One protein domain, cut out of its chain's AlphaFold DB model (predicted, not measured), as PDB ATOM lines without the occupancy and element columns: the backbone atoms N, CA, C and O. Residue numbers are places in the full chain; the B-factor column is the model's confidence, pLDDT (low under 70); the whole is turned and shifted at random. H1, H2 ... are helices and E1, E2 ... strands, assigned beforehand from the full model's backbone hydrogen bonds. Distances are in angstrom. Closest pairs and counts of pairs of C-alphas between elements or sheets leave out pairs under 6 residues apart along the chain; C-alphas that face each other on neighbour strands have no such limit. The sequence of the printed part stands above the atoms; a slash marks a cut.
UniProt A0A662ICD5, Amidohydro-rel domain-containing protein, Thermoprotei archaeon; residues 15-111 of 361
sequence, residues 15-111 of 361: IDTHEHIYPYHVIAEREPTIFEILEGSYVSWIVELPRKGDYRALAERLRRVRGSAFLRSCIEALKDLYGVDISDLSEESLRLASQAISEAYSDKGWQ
ATOM      1  N   ILE A  15      78.633  65.200  51.330       88.56
ATOM      2  CA  ILE A  15      78.436  66.358  50.462       88.56
ATOM      3  C   ILE A  15      79.384  66.165  49.293       88.56
ATOM      4  O   ILE A  15      80.578  65.962  49.498       88.56
ATOM      5  N   ASP A  16      78.833  66.221  48.097       91.75
ATOM      6  CA  ASP A  16      79.574  66.097  46.856       91.75
ATOM      7  C   ASP A  16      79.933  67.495  46.356       91.75
ATOM      8  O   ASP A  16      79.069  68.349  46.136       91.75
ATOM      9  N   THR A  17      81.234  67.772  46.300       92.00
ATOM     10  CA  THR A  17      81.761  69.132  46.159       92.00
ATOM     11  C   THR A  17      81.685  69.701  44.745       92.00
ATOM     12  O   THR A  17      82.013  70.881  44.578       92.00
ATOM     13  N   HIS A  18      81.236  68.939  43.737       93.19
ATOM     14  CA  HIS A  18      81.117  69.411  42.356       93.19
ATOM     15  C   HIS A  18      80.376  68.421  41.456       93.19
ATOM     16  O   HIS A  18      80.749  67.273  41.452       93.19
ATOM     17  N   GLU A  19      79.437  68.843  40.611       90.50
ATOM     18  CA  GLU A  19      78.820  67.961  39.613       90.50
ATOM     19  C   GLU A  19      78.368  68.682  38.340       90.50
ATOM     20  O   GLU A  19      78.151  69.896  38.325       90.50
ATOM     21  N   HIS A  20      78.161  67.898  37.279       92.06
ATOM     22  CA  HIS A  20      77.627  68.344  35.982       92.06
ATOM     23  C   HIS A  20      76.344  67.592  35.593       92.06
ATOM     24  O   HIS A  20      76.145  67.230  34.433       92.06
ATOM     25  N   ILE A  21      75.474  67.325  36.568       89.56
ATOM     26  CA  ILE A  21      74.252  66.542  36.362       89.56
ATOM     27  C   ILE A  21      73.157  67.406  35.729       89.56
ATOM     28  O   ILE A  21      72.685  68.376  36.317       89.56
ATOM     29  N   TYR A  22      72.704  67.020  34.538       90.19
ATOM     30  CA  TYR A  22      71.569  67.674  33.889       90.19
ATOM     31  C   TYR A  22      70.243  67.389  34.618       90.19
ATOM     32  O   TYR A  22      70.061  66.289  35.159       90.19
ATOM     33  N   PRO A  23      69.271  68.325  34.564       90.06
ATOM     34  CA  PRO A  23      67.908  68.060  35.010       90.06
ATOM     35  C   PRO A  23      67.333  66.795  34.363       90.06
ATOM     36  O   PRO A  23      67.602  66.508  33.194       90.06
ATOM     37  N   TYR A  24      66.505  66.056  35.106       89.44
ATOM     38  CA  TYR A  24      65.947  64.774  34.665       89.44
ATOM     39  C   TYR A  24      65.372  64.817  33.246       89.44
ATOM     40  O   TYR A  24      65.651  63.925  32.450       89.44
ATOM     41  N   HIS A  25      64.588  65.851  32.926       89.25
ATOM     42  CA  HIS A  25      63.904  65.956  31.639       89.25
ATOM     43  C   HIS A  25      64.897  66.009  30.467       89.25
ATOM     44  O   HIS A  25      64.700  65.303  29.483       89.25
ATOM     45  N   VAL A  26      66.021  66.720  30.624       89.50
ATOM     46  CA  VAL A  26      67.092  66.792  29.618       89.50
ATOM     47  C   VAL A  26      67.719  65.419  29.376       89.50
ATOM     48  O   VAL A  26      68.009  65.058  28.238       89.50
ATOM     49  N   ILE A  27      67.934  64.630  30.434       88.88
ATOM     50  CA  ILE A  27      68.495  63.279  30.288       88.88
ATOM     51  C   ILE A  27      67.471  62.330  29.663       88.88
ATOM     52  O   ILE A  27      67.808  61.589  28.740       88.88
ATOM     53  N   ALA A  28      66.228  62.355  30.146       89.12
ATOM     54  CA  ALA A  28      65.160  61.469  29.696       89.12
ATOM     55  C   ALA A  28      64.837  61.654  28.203       89.12
ATOM     56  O   ALA A  28      64.613  60.666  27.506       89.12
ATOM     57  N   GLU A  29      64.894  62.887  27.690       90.50
ATOM     58  CA  GLU A  29      64.710  63.199  26.264       90.50
ATOM     59  C   GLU A  29      65.752  62.539  25.347       90.50
ATOM     60  O   GLU A  29      65.476  62.316  24.168       90.50
ATOM     61  N   ARG A  30      66.935  62.176  25.867       89.56
ATOM     62  CA  ARG A  30      67.958  61.445  25.094       89.56
ATOM     63  C   ARG A  30      67.688  59.938  25.009       89.56
ATOM     64  O   ARG A  30      68.451  59.239  24.339       89.56
ATOM     65  N   GLU A  31      66.642  59.441  25.675       90.94
ATOM     66  CA  GLU A  31      66.308  58.014  25.781       90.94
ATOM     67  C   GLU A  31      67.549  57.189  26.173       90.94
ATOM     68  O   GLU A  31      68.106  56.450  25.341       90.94
ATOM     69  N   PRO A  32      68.059  57.387  27.404       93.12
ATOM     70  CA  PRO A  32      69.391  56.944  27.771       93.12
ATOM     71  C   PRO A  32      69.492  55.420  27.740       93.12
ATOM     72  O   PRO A  32      68.730  54.694  28.373       93.12
ATOM     73  N   THR A  33      70.499  54.942  27.023       96.06
ATOM     74  CA  THR A  33      70.967  53.558  27.017       96.06
ATOM     75  C   THR A  33      72.427  53.525  27.461       96.06
ATOM     76  O   THR A  33      73.006  54.560  27.800       96.06
ATOM     77  N   ILE A  34      73.080  52.358  27.411       96.25
ATOM     78  CA  ILE A  34      74.519  52.286  27.701       96.25
ATOM     79  C   ILE A  34      75.349  53.183  26.764       96.25
ATOM     80  O   ILE A  34      76.428  53.625  27.145       96.25
ATOM     81  N   PHE A  35      74.856  53.497  25.562       96.19
ATOM     82  CA  PHE A  35      75.558  54.374  24.625       96.19
ATOM     83  C   PHE A  35      75.617  55.817  25.132       96.19
ATOM     84  O   PHE A  35      76.710  56.365  25.209       96.19
ATOM     85  N   GLU A  36      74.488  56.403  25.536       93.44
ATOM     86  CA  GLU A  36      74.423  57.772  26.079       93.44
ATOM     87  C   GLU A  36      75.212  57.894  27.388       93.44
ATOM     88  O   GLU A  36      75.949  58.853  27.611       93.44
ATOM     89  N   ILE A  37      75.106  56.860  28.220       90.75
ATOM     90  CA  ILE A  37      75.880  56.686  29.445       90.75
ATOM     91  C   ILE A  37      77.388  56.738  29.177       90.75
ATOM     92  O   ILE A  37      78.112  57.479  29.840       90.75
ATOM     93  N   LEU A  38      77.879  55.959  28.210       93.75
ATOM     94  CA  LEU A  38      79.302  55.927  27.889       93.75
ATOM     95  C   LEU A  38      79.734  57.213  27.180       93.75
ATOM     96  O   LEU A  38      80.862  57.655  27.403       93.75
ATOM     97  N   GLU A  39      78.852  57.814  26.376       90.62
ATOM     98  CA  GLU A  39      79.100  59.048  25.624       90.62
ATOM     99  C   GLU A  39      79.431  60.207  26.559       90.62
ATOM    100  O   GLU A  39      80.471  60.843  26.379       90.62
ATOM    101  N   GLY A  40      78.623  60.440  27.596       85.75
ATOM    102  CA  GLY A  40      78.930  61.480  28.585       85.75
ATOM    103  C   GLY A  40      79.729  61.011  29.799       85.75
ATOM    104  O   GLY A  40      79.821  61.725  30.801       85.75
ATOM    105  N   SER A  41      80.336  59.831  29.716       90.00
ATOM    106  CA  SER A  41      81.419  59.437  30.615       90.00
ATOM    107  C   SER A  41      82.776  59.719  29.970       90.00
ATOM    108  O   SER A  41      82.887  59.910  28.763       90.00
ATOM    109  N   TYR A  42      83.850  59.621  30.748       90.31
ATOM    110  CA  TYR A  42      85.215  59.720  30.218       90.31
ATOM    111  C   TYR A  42      85.672  58.481  29.428       90.31
ATOM    112  O   TYR A  42      86.794  58.448  28.923       90.31
ATOM    113  N   VAL A  43      84.825  57.455  29.269       93.38
ATOM    114  CA  VAL A  43      85.114  56.350  28.341       93.38
ATOM    115  C   VAL A  43      85.184  56.865  26.902       93.38
ATOM    116  O   VAL A  43      86.053  56.420  26.152       93.38
ATOM    117  N   SER A  44      84.351  57.847  26.535       92.06
ATOM    118  CA  SER A  44      84.342  58.443  25.191       92.06
ATOM    119  C   SER A  44      85.646  59.167  24.828       92.06
ATOM    120  O   SER A  44      85.955  59.335  23.652       92.06
ATOM    121  N   TRP A  45      86.468  59.533  25.818       91.94
ATOM    122  CA  TRP A  45      87.767  60.179  25.591       91.94
ATOM    123  C   TRP A  45      88.839  59.215  25.092       91.94
ATOM    124  O   TRP A  45      89.805  59.624  24.451       91.94
ATOM    125  N   ILE A  46      88.696  57.932  25.421       94.75
ATOM    126  CA  ILE A  46      89.680  56.889  25.112       94.75
ATOM    127  C   ILE A  46      89.141  55.848  24.129       94.75
ATOM    128  O   ILE A  46      89.890  54.989  23.661       94.75
ATOM    129  N   VAL A  47      87.845  55.908  23.828       94.69
ATOM    130  CA  VAL A  47      87.156  55.035  22.885       94.69
ATOM    131  C   VAL A  47      86.152  55.854  22.091       94.69
ATOM    132  O   VAL A  47      85.196  56.383  22.642       94.69
ATOM    133  N   GLU A  48      86.305  55.863  20.771       95.56
ATOM    134  CA  GLU A  48      85.243  56.316  19.878       95.56
ATOM    135  C   GLU A  48      84.044  55.367  20.009       95.56
ATOM    136  O   GLU A  48      84.189  54.155  19.821       95.56
ATOM    137  N   LEU A  49      82.851  55.867  20.323       94.75
ATOM    138  CA  LEU A  49      81.663  55.019  20.449       94.75
ATOM    139  C   LEU A  49      81.062  54.708  19.070       94.75
ATOM    140  O   LEU A  49      81.074  55.564  18.185       94.75
ATOM    141  N   PRO A  50      80.588  53.473  18.823       97.44
ATOM    142  CA  PRO A  50      79.918  53.150  17.572       97.44
ATOM    143  C   PRO A  50      78.486  53.694  17.582       97.44
ATOM    144  O   PRO A  50      77.993  54.194  18.593       97.44
ATOM    145  N   ARG A  51      77.793  53.568  16.447       96.88
ATOM    146  CA  ARG A  51      76.388  53.973  16.336       96.88
ATOM    147  C   ARG A  51      75.535  53.264  17.400       96.88
ATOM    148  O   ARG A  51      75.674  52.055  17.590       96.88
ATOM    149  N   LYS A  52      74.612  54.005  18.029       95.81
ATOM    150  CA  LYS A  52      73.617  53.465  18.975       95.81
ATOM    151  C   LYS A  52      72.969  52.197  18.408       95.81
ATOM    152  O   LYS A  52      72.468  52.200  17.283       95.81
ATOM    153  N   GLY A  53      73.011  51.117  19.189       96.50
ATOM    154  CA  GLY A  53      72.490  49.795  18.824       96.50
ATOM    155  C   GLY A  53      73.514  48.817  18.227       96.50
ATOM    156  O   GLY A  53      73.220  47.623  18.157       96.50
ATOM    157  N   ASP A  54      74.719  49.260  17.856       98.31
ATOM    158  CA  ASP A  54      75.802  48.373  17.405       98.31
ATOM    159  C   ASP A  54      76.595  47.805  18.597       98.31
ATOM    160  O   ASP A  54      77.712  48.217  18.922       98.31
ATOM    161  N   TYR A  55      75.971  46.851  19.290       98.56
ATOM    162  CA  TYR A  55      76.536  46.211  20.480       98.56
ATOM    163  C   TYR A  55      77.802  45.405  20.189       98.56
ATOM    164  O   TYR A  55      78.681  45.319  21.047       98.56
ATOM    165  N   ARG A  56      77.922  44.847  18.979       98.44
ATOM    166  CA  ARG A  56      79.105  44.096  18.562       98.44
ATOM    167  C   ARG A  56      80.321  45.005  18.492       98.44
ATOM    168  O   ARG A  56      81.335  44.724  19.134       98.44
ATOM    169  N   ALA A  57      80.206  46.114  17.760       98.31
ATOM    170  CA  ALA A  57      81.284  47.088  17.677       98.31
ATOM    171  C   ALA A  57      81.587  47.691  19.056       98.31
ATOM    172  O   ALA A  57      82.756  47.899  19.383       98.31
ATOM    173  N   LEU A  58      80.563  47.929  19.885       98.44
ATOM    174  CA  LEU A  58      80.760  48.468  21.231       98.44
ATOM    175  C   LEU A  58      81.594  47.504  22.082       98.44
ATOM    176  O   LEU A  58      82.623  47.904  22.623       98.44
ATOM    177  N   ALA A  59      81.214  46.226  22.130       98.50
ATOM    178  CA  ALA A  59      81.952  45.184  22.838       98.50
ATOM    179  C   ALA A  59      83.414  45.089  22.371       98.50
ATOM    180  O   ALA A  59      84.338  45.083  23.188       98.50
ATOM    181  N   GLU A  60      83.644  45.050  21.056       98.00
ATOM    182  CA  GLU A  60      84.990  44.992  20.477       98.00
ATOM    183  C   GLU A  60      85.853  46.194  20.885       98.00
ATOM    184  O   GLU A  60      87.034  46.022  21.203       98.00
ATOM    185  N   ARG A  61      85.279  47.400  20.913       98.06
ATOM    186  CA  ARG A  61      85.984  48.632  21.290       98.06
ATOM    187  C   ARG A  61      86.252  48.706  22.795       98.06
ATOM    188  O   ARG A  61      87.388  48.971  23.185       98.06
ATOM    189  N   LEU A  62      85.272  48.384  23.641       98.19
ATOM    190  CA  LEU A  62      85.438  48.390  25.102       98.19
ATOM    191  C   LEU A  62      86.494  47.381  25.573       98.19
ATOM    192  O   LEU A  62      87.291  47.689  26.461       98.19
ATOM    193  N   ARG A  63      86.585  46.203  24.937       97.75
ATOM    194  CA  ARG A  63      87.617  45.201  25.267       97.75
ATOM    195  C   ARG A  63      89.043  45.731  25.100       97.75
ATOM    196  O   ARG A  63      89.927  45.289  25.833       97.75
ATOM    197  N   ARG A  64      89.274  46.691  24.194       97.31
ATOM    198  CA  ARG A  64      90.595  47.319  23.983       97.31
ATOM    199  C   ARG A  64      91.031  48.183  25.163       97.31
ATOM    200  O   ARG A  64      92.226  48.335  25.386       97.31
ATOM    201  N   VAL A  65      90.078  48.697  25.941       96.81
ATOM    202  CA  VAL A  65      90.327  49.560  27.106       96.81
ATOM    203  C   VAL A  65      89.872  48.923  28.420       96.81
ATOM    204  O   VAL A  65      89.667  49.624  29.405       96.81
ATOM    205  N   ARG A  66      89.753  47.589  28.479       96.12
ATOM    206  CA  ARG A  66      89.276  46.830  29.659       96.12
ATOM    207  C   ARG A  66      89.976  47.160  30.985       96.12
ATOM    208  O   ARG A  66      89.406  46.919  32.044       96.12
ATOM    209  N   GLY A  67      91.218  47.647  30.929       93.62
ATOM    210  CA  GLY A  67      92.007  48.047  32.097       93.62
ATOM    211  C   GLY A  67      91.847  49.516  32.501       93.62
ATOM    212  O   GLY A  67      92.407  49.916  33.514       93.62
ATOM    213  N   SER A  68      91.122  50.323  31.723       95.19
ATOM    214  CA  SER A  68      90.900  51.739  32.017       95.19
ATOM    215  C   SER A  68      90.034  51.912  33.260       95.19
ATOM    216  O   SER A  68      88.959  51.318  33.356       95.19
ATOM    217  N   ALA A  69      90.466  52.786  34.168       94.00
ATOM    218  CA  ALA A  69      89.696  53.153  35.349       94.00
ATOM    219  C   ALA A  69      88.354  53.817  34.992       94.00
ATOM    220  O   ALA A  69      87.366  53.562  35.680       94.00
ATOM    221  N   PHE A  70      88.273  54.550  33.872       93.12
ATOM    222  CA  PHE A  70      87.007  55.095  33.370       93.12
ATOM    223  C   PHE A  70      85.995  53.983  33.089       93.12
ATOM    224  O   PHE A  70      84.888  54.002  33.620       93.12
ATOM    225  N   LEU A  71      86.390  52.964  32.314       95.56
ATOM    226  CA  LEU A  71      85.496  51.851  31.993       95.56
ATOM    227  C   LEU A  71      85.179  51.027  33.240       95.56
ATOM    228  O   LEU A  71      84.018  50.715  33.479       95.56
ATOM    229  N   ARG A  72      86.189  50.691  34.053       95.12
ATOM    230  CA  ARG A  72      85.984  49.925  35.290       95.12
ATOM    231  C   ARG A  72      84.978  50.608  36.213       95.12
ATOM    232  O   ARG A  72      84.121  49.922  36.751       95.12
ATOM    233  N   SER A  73      85.033  51.931  36.329       91.44
ATOM    234  CA  SER A  73      84.069  52.689  37.123       91.44
ATOM    235  C   SER A  73      82.643  52.580  36.576       91.44
ATOM    236  O   SER A  73      81.722  52.319  37.346       91.44
ATOM    237  N   CYS A  74      82.455  52.676  35.253       93.00
ATOM    238  CA  CYS A  74      81.145  52.465  34.629       93.00
ATOM    239  C   CYS A  74      80.615  51.039  34.852       93.00
ATOM    240  O   CYS A  74      79.434  50.875  35.135       93.00
ATOM    241  N   ILE A  75      81.463  50.007  34.755       95.12
ATOM    242  CA  ILE A  75      81.061  48.611  35.017       95.12
ATOM    243  C   ILE A  75      80.533  48.473  36.452       95.12
ATOM    244  O   ILE A  75      79.456  47.913  36.658       95.12
ATOM    245  N   GLU A  76      81.269  48.989  37.438       91.75
ATOM    246  CA  GLU A  76      80.857  48.892  38.840       91.75
ATOM    247  C   GLU A  76      79.566  49.678  39.110       91.75
ATOM    248  O   GLU A  76      78.668  49.169  39.781       91.75
ATOM    249  N   ALA A  77      79.422  50.872  38.529       90.44
ATOM    250  CA  ALA A  77      78.205  51.662  38.666       90.44
ATOM    251  C   ALA A  77      76.996  50.995  37.988       90.44
ATOM    252  O   ALA A  77      75.895  51.003  38.536       90.44
ATOM    253  N   LEU A  78      77.187  50.357  36.825       93.88
ATOM    254  CA  LEU A  78      76.126  49.608  36.147       93.88
ATOM    255  C   LEU A  78      75.629  48.435  36.996       93.88
ATOM    256  O   LEU A  78      74.423  48.202  37.113       93.88
ATOM    257  N   LYS A  79      76.562  47.744  37.649       94.00
ATOM    258  CA  LYS A  79      76.261  46.645  38.559       94.00
ATOM    259  C   LYS A  79      75.515  47.115  39.807       94.00
ATOM    260  O   LYS A  79      74.528  46.489  40.180       94.00
ATOM    261  N   ASP A  80      75.959  48.198  40.442       89.88
ATOM    262  CA  ASP A  80      75.386  48.694  41.704       89.88
ATOM    263  C   ASP A  80      74.021  49.384  41.498       89.88
ATOM    264  O   ASP A  80      73.087  49.194  42.281       89.88
ATOM    265  N   LEU A  81      73.861  50.145  40.410       91.06
ATOM    266  CA  LEU A  81      72.635  50.900  40.138       91.06
ATOM    267  C   LEU A  81      71.576  50.070  39.406       91.06
ATOM    268  O   LEU A  81      70.403  50.118  39.782       91.06
ATOM    269  N   TYR A  82      71.975  49.277  38.412       93.06
ATOM    270  CA  TYR A  82      71.041  48.579  37.521       93.06
ATOM    271  C   TYR A  82      71.059  47.056  37.694       93.06
ATOM    272  O   TYR A  82      70.259  46.363  37.072       93.06
ATOM    273  N   GLY A  83      71.950  46.511  38.530       95.50
ATOM    274  CA  GLY A  83      72.059  45.065  38.738       95.50
ATOM    275  C   GLY A  83      72.654  44.310  37.547       95.50
ATOM    276  O   GLY A  83      72.581  43.081  37.518       95.50
ATOM    277  N   VAL A  84      73.242  45.013  36.573       97.19
ATOM    278  CA  VAL A  84      73.807  44.410  35.357       97.19
ATOM    279  C   VAL A  84      75.331  44.438  35.422       97.19
ATOM    280  O   VAL A  84      75.948  45.500  35.403       97.19
ATOM    281  N   ASP A  85      75.949  43.258  35.468       97.31
ATOM    282  CA  ASP A  85      77.404  43.116  35.391       97.31
ATOM    283  C   ASP A  85      77.840  42.953  33.930       97.31
ATOM    284  O   ASP A  85      77.604  41.918  33.309       97.31
ATOM    285  N   ILE A  86      78.488  43.984  33.389       97.25
ATOM    286  CA  ILE A  86      79.021  43.989  32.020       97.25
ATOM    287  C   ILE A  86      80.524  43.664  31.964       97.25
ATOM    288  O   ILE A  86      81.190  43.973  30.977       97.25
ATOM    289  N   SER A  87      81.107  43.075  33.016       96.75
ATOM    290  CA  SER A  87      82.551  42.776  33.071       96.75
ATOM    291  C   SER A  87      83.026  41.797  31.990       96.75
ATOM    292  O   SER A  87      84.216  41.776  31.667       96.75
ATOM    293  N   ASP A  88      82.121  40.992  31.431       97.19
ATOM    294  CA  ASP A  88      82.389  40.091  30.305       97.19
ATOM    295  C   ASP A  88      82.506  40.834  28.959       97.19
ATOM    296  O   ASP A  88      83.082  40.308  27.999       97.19
ATOM    297  N   LEU A  89      81.989  42.068  28.898       97.38
ATOM    298  CA  LEU A  89      81.881  42.900  27.705       97.38
ATOM    299  C   LEU A  89      81.278  42.113  26.528       97.38
ATOM    300  O   LEU A  89      81.822  42.136  25.418       97.38
ATOM    301  N   SER A  90      80.214  41.343  26.768       97.88
ATOM    302  CA  SER A  90      79.472  40.620  25.728       97.88
ATOM    303  C   SER A  90      78.376  41.494  25.113       97.88
ATOM    304  O   SER A  90      77.908  42.456  25.711       97.88
ATOM    305  N   GLU A  91      77.941  41.174  23.890       98.38
ATOM    306  CA  GLU A  91      76.799  41.880  23.287       98.38
ATOM    307  C   GLU A  91      75.525  41.729  24.127       98.38
ATOM    308  O   GLU A  91      74.698  42.637  24.169       98.38
ATOM    309  N   GLU A  92      75.372  40.577  24.780       98.38
ATOM    310  CA  GLU A  92      74.232  40.260  25.631       98.38
ATOM    311  C   GLU A  92      74.210  41.143  26.881       98.38
ATOM    312  O   GLU A  92      73.213  41.827  27.114       98.38
ATOM    313  N   SER A  93      75.311  41.220  27.636       98.25
ATOM    314  CA  SER A  93      75.365  42.046  28.849       98.25
ATOM    315  C   SER A  93      75.204  43.538  28.548       98.25
ATOM    316  O   SER A  93      74.500  44.242  29.272       98.25
ATOM    317  N   LEU A  94      75.762  44.026  27.434       98.56
ATOM    318  CA  LEU A  94      75.592  45.418  27.001       98.56
ATOM    319  C   LEU A  94      74.141  45.725  26.583       98.56
ATOM    320  O   LEU A  94      73.646  46.815  26.871       98.56
ATOM    321  N   ARG A  95      73.437  44.778  25.941       98.56
ATOM    322  CA  ARG A  95      71.998  44.910  25.639       98.56
ATOM    323  C   ARG A  95      71.160  44.956  26.911       98.56
ATOM    324  O   ARG A  95      70.290  45.820  27.018       98.56
ATOM    325  N   LEU A  96      71.445  44.073  27.867       98.50
ATOM    326  CA  LEU A  96      70.772  44.058  29.168       98.50
ATOM    327  C   LEU A  96      70.983  45.378  29.916       98.50
ATOM    328  O   LEU A  96      70.032  45.927  30.467       98.50
ATOM    329  N   ALA A  97      72.196  45.938  29.870       98.12
ATOM    330  CA  ALA A  97      72.483  47.237  30.469       98.12
ATOM    331  C   ALA A  97      71.656  48.358  29.821       98.12
ATOM    332  O   ALA A  97      71.035  49.138  30.537       98.12
ATOM    333  N   SER A  98      71.582  48.419  28.486       98.38
ATOM    334  CA  SER A  98      70.721  49.390  27.791       98.38
ATOM    335  C   SER A  98      69.260  49.303  28.217       98.38
ATOM    336  O   SER A  98      68.637  50.341  28.443       98.38
ATOM    337  N   GLN A  99      68.721  48.085  28.321       98.38
ATOM    338  CA  GLN A  99      67.343  47.865  28.750       98.38
ATOM    339  C   GLN A  99      67.132  48.366  30.182       98.38
ATOM    340  O   GLN A  99      66.233  49.169  30.413       98.38
ATOM    341  N   ALA A 100      67.999  47.969  31.117       98.00
ATOM    342  CA  ALA A 100      67.879  48.357  32.519       98.00
ATOM    343  C   ALA A 100      68.017  49.878  32.728       98.00
ATOM    344  O   ALA A 100      67.291  50.453  33.537       98.00
ATOM    345  N   ILE A 101      68.901  50.549  31.977       95.94
ATOM    346  CA  ILE A 101      69.020  52.017  32.002       95.94
ATOM    347  C   ILE A 101      67.730  52.663  31.488       95.94
ATOM    348  O   ILE A 101      67.186  53.545  32.150       95.94
ATOM    349  N   SER A 102      67.218  52.204  30.342       95.88
ATOM    350  CA  SER A 102      66.002  52.767  29.739       95.88
ATOM    351  C   SER A 102      64.794  52.614  30.669       95.88
ATOM    352  O   SER A 102      64.027  53.555  30.859       95.88
ATOM    353  N   GLU A 103      64.645  51.439  31.287       96.94
ATOM    354  CA  GLU A 103      63.586  51.155  32.259       96.94
ATOM    355  C   GLU A 103      63.700  52.049  33.496       96.94
ATOM    356  O   GLU A 103      62.706  52.634  33.919       96.94
ATOM    357  N   ALA A 104      64.901  52.221  34.048       94.00
ATOM    358  CA  ALA A 104      65.106  53.068  35.218       94.00
ATOM    359  C   ALA A 104      64.760  54.540  34.943       94.00
ATOM    360  O   ALA A 104      64.070  55.171  35.739       94.00
ATOM    361  N   TYR A 105      65.164  55.075  33.788       91.81
ATOM    362  CA  TYR A 105      64.856  56.457  33.409       91.81
ATOM    363  C   TYR A 105      63.401  56.677  32.972       91.81
ATOM    364  O   TYR A 105      63.013  57.825  32.770       91.81
ATOM    365  N   SER A 106      62.566  55.633  32.899       93.94
ATOM    366  CA  SER A 106      61.109  55.805  32.795       93.94
ATOM    367  C   SER A 106      60.482  56.359  34.086       93.94
ATOM    368  O   SER A 106      59.386  56.925  34.047       93.94
ATOM    369  N   ASP A 107      61.191  56.257  35.215       94.25
ATOM    370  CA  ASP A 107      60.814  56.863  36.488       94.25
ATOM    371  C   ASP A 107      61.447  58.257  36.652       94.25
ATOM    372  O   ASP A 107      62.668  58.413  36.735       94.25
ATOM    373  N   LYS A 108      60.600  59.285  36.784       92.88
ATOM    374  CA  LYS A 108      61.022  60.671  37.054       92.88
ATOM    375  C   LYS A 108      61.752  60.831  38.390       92.88
ATOM    376  O   LYS A 108      62.515  61.777  38.562       92.88
ATOM    377  N   GLY A 109      61.520  59.923  39.338       92.94
ATOM    378  CA  GLY A 109      62.189  59.886  40.634       92.94
ATOM    379  C   GLY A 109      63.585  59.261  40.605       92.94
ATOM    380  O   GLY A 109      64.289  59.353  41.612       92.94
ATOM    381  N   TRP A 110      64.012  58.661  39.485       92.19
ATOM    382  CA  TRP A 110      65.235  57.855  39.425       92.19
ATOM    383  C   TRP A 110      66.491  58.619  39.848       92.19
ATOM    384  O   TRP A 110      67.232  58.149  40.707       92.19
ATOM    385  N   GLN A 111      66.711  59.825  39.314       89.00
ATOM    386  CA  GLN A 111      67.873  60.641  39.686       89.00
ATOM    387  C   GLN A 111      67.913  60.914  41.194       89.00
ATOM    388  O   GLN A 111      68.934  60.690  41.841       89.00
TER     389      GLN A 111
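What this domain is: This is residues 15 to 111 of the 361 residues of the protein "Amidohydro-rel domain-containing protein" of Thermoprotei archaeon (UniProt A0A662ICD5). What would one see first? Six helices gather in a compact cluster: the long H6 runs along one side, the short H2 meets the middle of H6 with its first residue and lies near the centre of the whole, H4 makes a corner with H6 at its first residues, and H5 reaches H6 with its last residues. Residues 15 to 20, of which 15 to 19 belong to E1, stick out as a free arm. What are the counts and the size? The printed part has 97 residues with one named strand and six named helices in the order E1 H1 H2 H3 H4 H5 H6, and the class is mostly helix. It is compact, with a radius of gyration of the C-alphas of 13.1 A and spans of 33 by 28 by 23 A.

Where its parts are: Where does the printed part begin? E1, residues 15 to 19, begins with C-alpha 15 at (78.436, 66.358, 50.462) and pairs with no named strand. Which short helices follow? H1 is residues 24 to 28, H2 residues 34 to 39 and H3 residues 42 to 45. Which helices are longer? H4, residues 55 to 64, is 14.5 A long; H5, residues 69 to 82, is 19.3 A long. H6, residues 91 to 105, is 21.4 A long and ends with C-alpha 105 at (64.856, 56.457, 33.409).

How they stand to each other: What touches the hub, H6? H2 touches it about perpendicular, at 84 degrees, the closest C-alphas being those of Ile 34 and Ser 98, 4.8 A apart. H4 touches residues 91 to 95 of H6 alone, about perpendicular at 74 degrees, with the C-alphas of Tyr 55 and Glu 91 closest at 5.2 A. H5 touches H6 with residues 78 to 82 alone, at a steep tilt of 59 degrees, the same way; the closest C-alphas, of Tyr 82 and Ala 100, are 5.9 A apart. Where are H3 and H1? H3 only just touches H5, with 3 pairs of C-alphas within 8 A, the closest being Val 43 and Phe 70 at 5.5 A. H1 is close to H6 but not clearly touching, with the C-alphas of Ala 28 and Tyr 105 closest at 6.2 A. What do the backbones show? Every O i to N i+4 pair is within hydrogen-bond range in H1, H2, H5 and H6, and 5 of 6 are in H4; H3 is too short for such a pair.

The domain as a whole: How far does it reach? The two C-alphas farthest apart, of Ile 15 and Arg 56, are 38.9 A apart. Is there a cut or a long link? The printed part has no cut, and no link is long. How sure is the model? The mean pLDDT of the printed part is 94.3, and no printed residue is under 70.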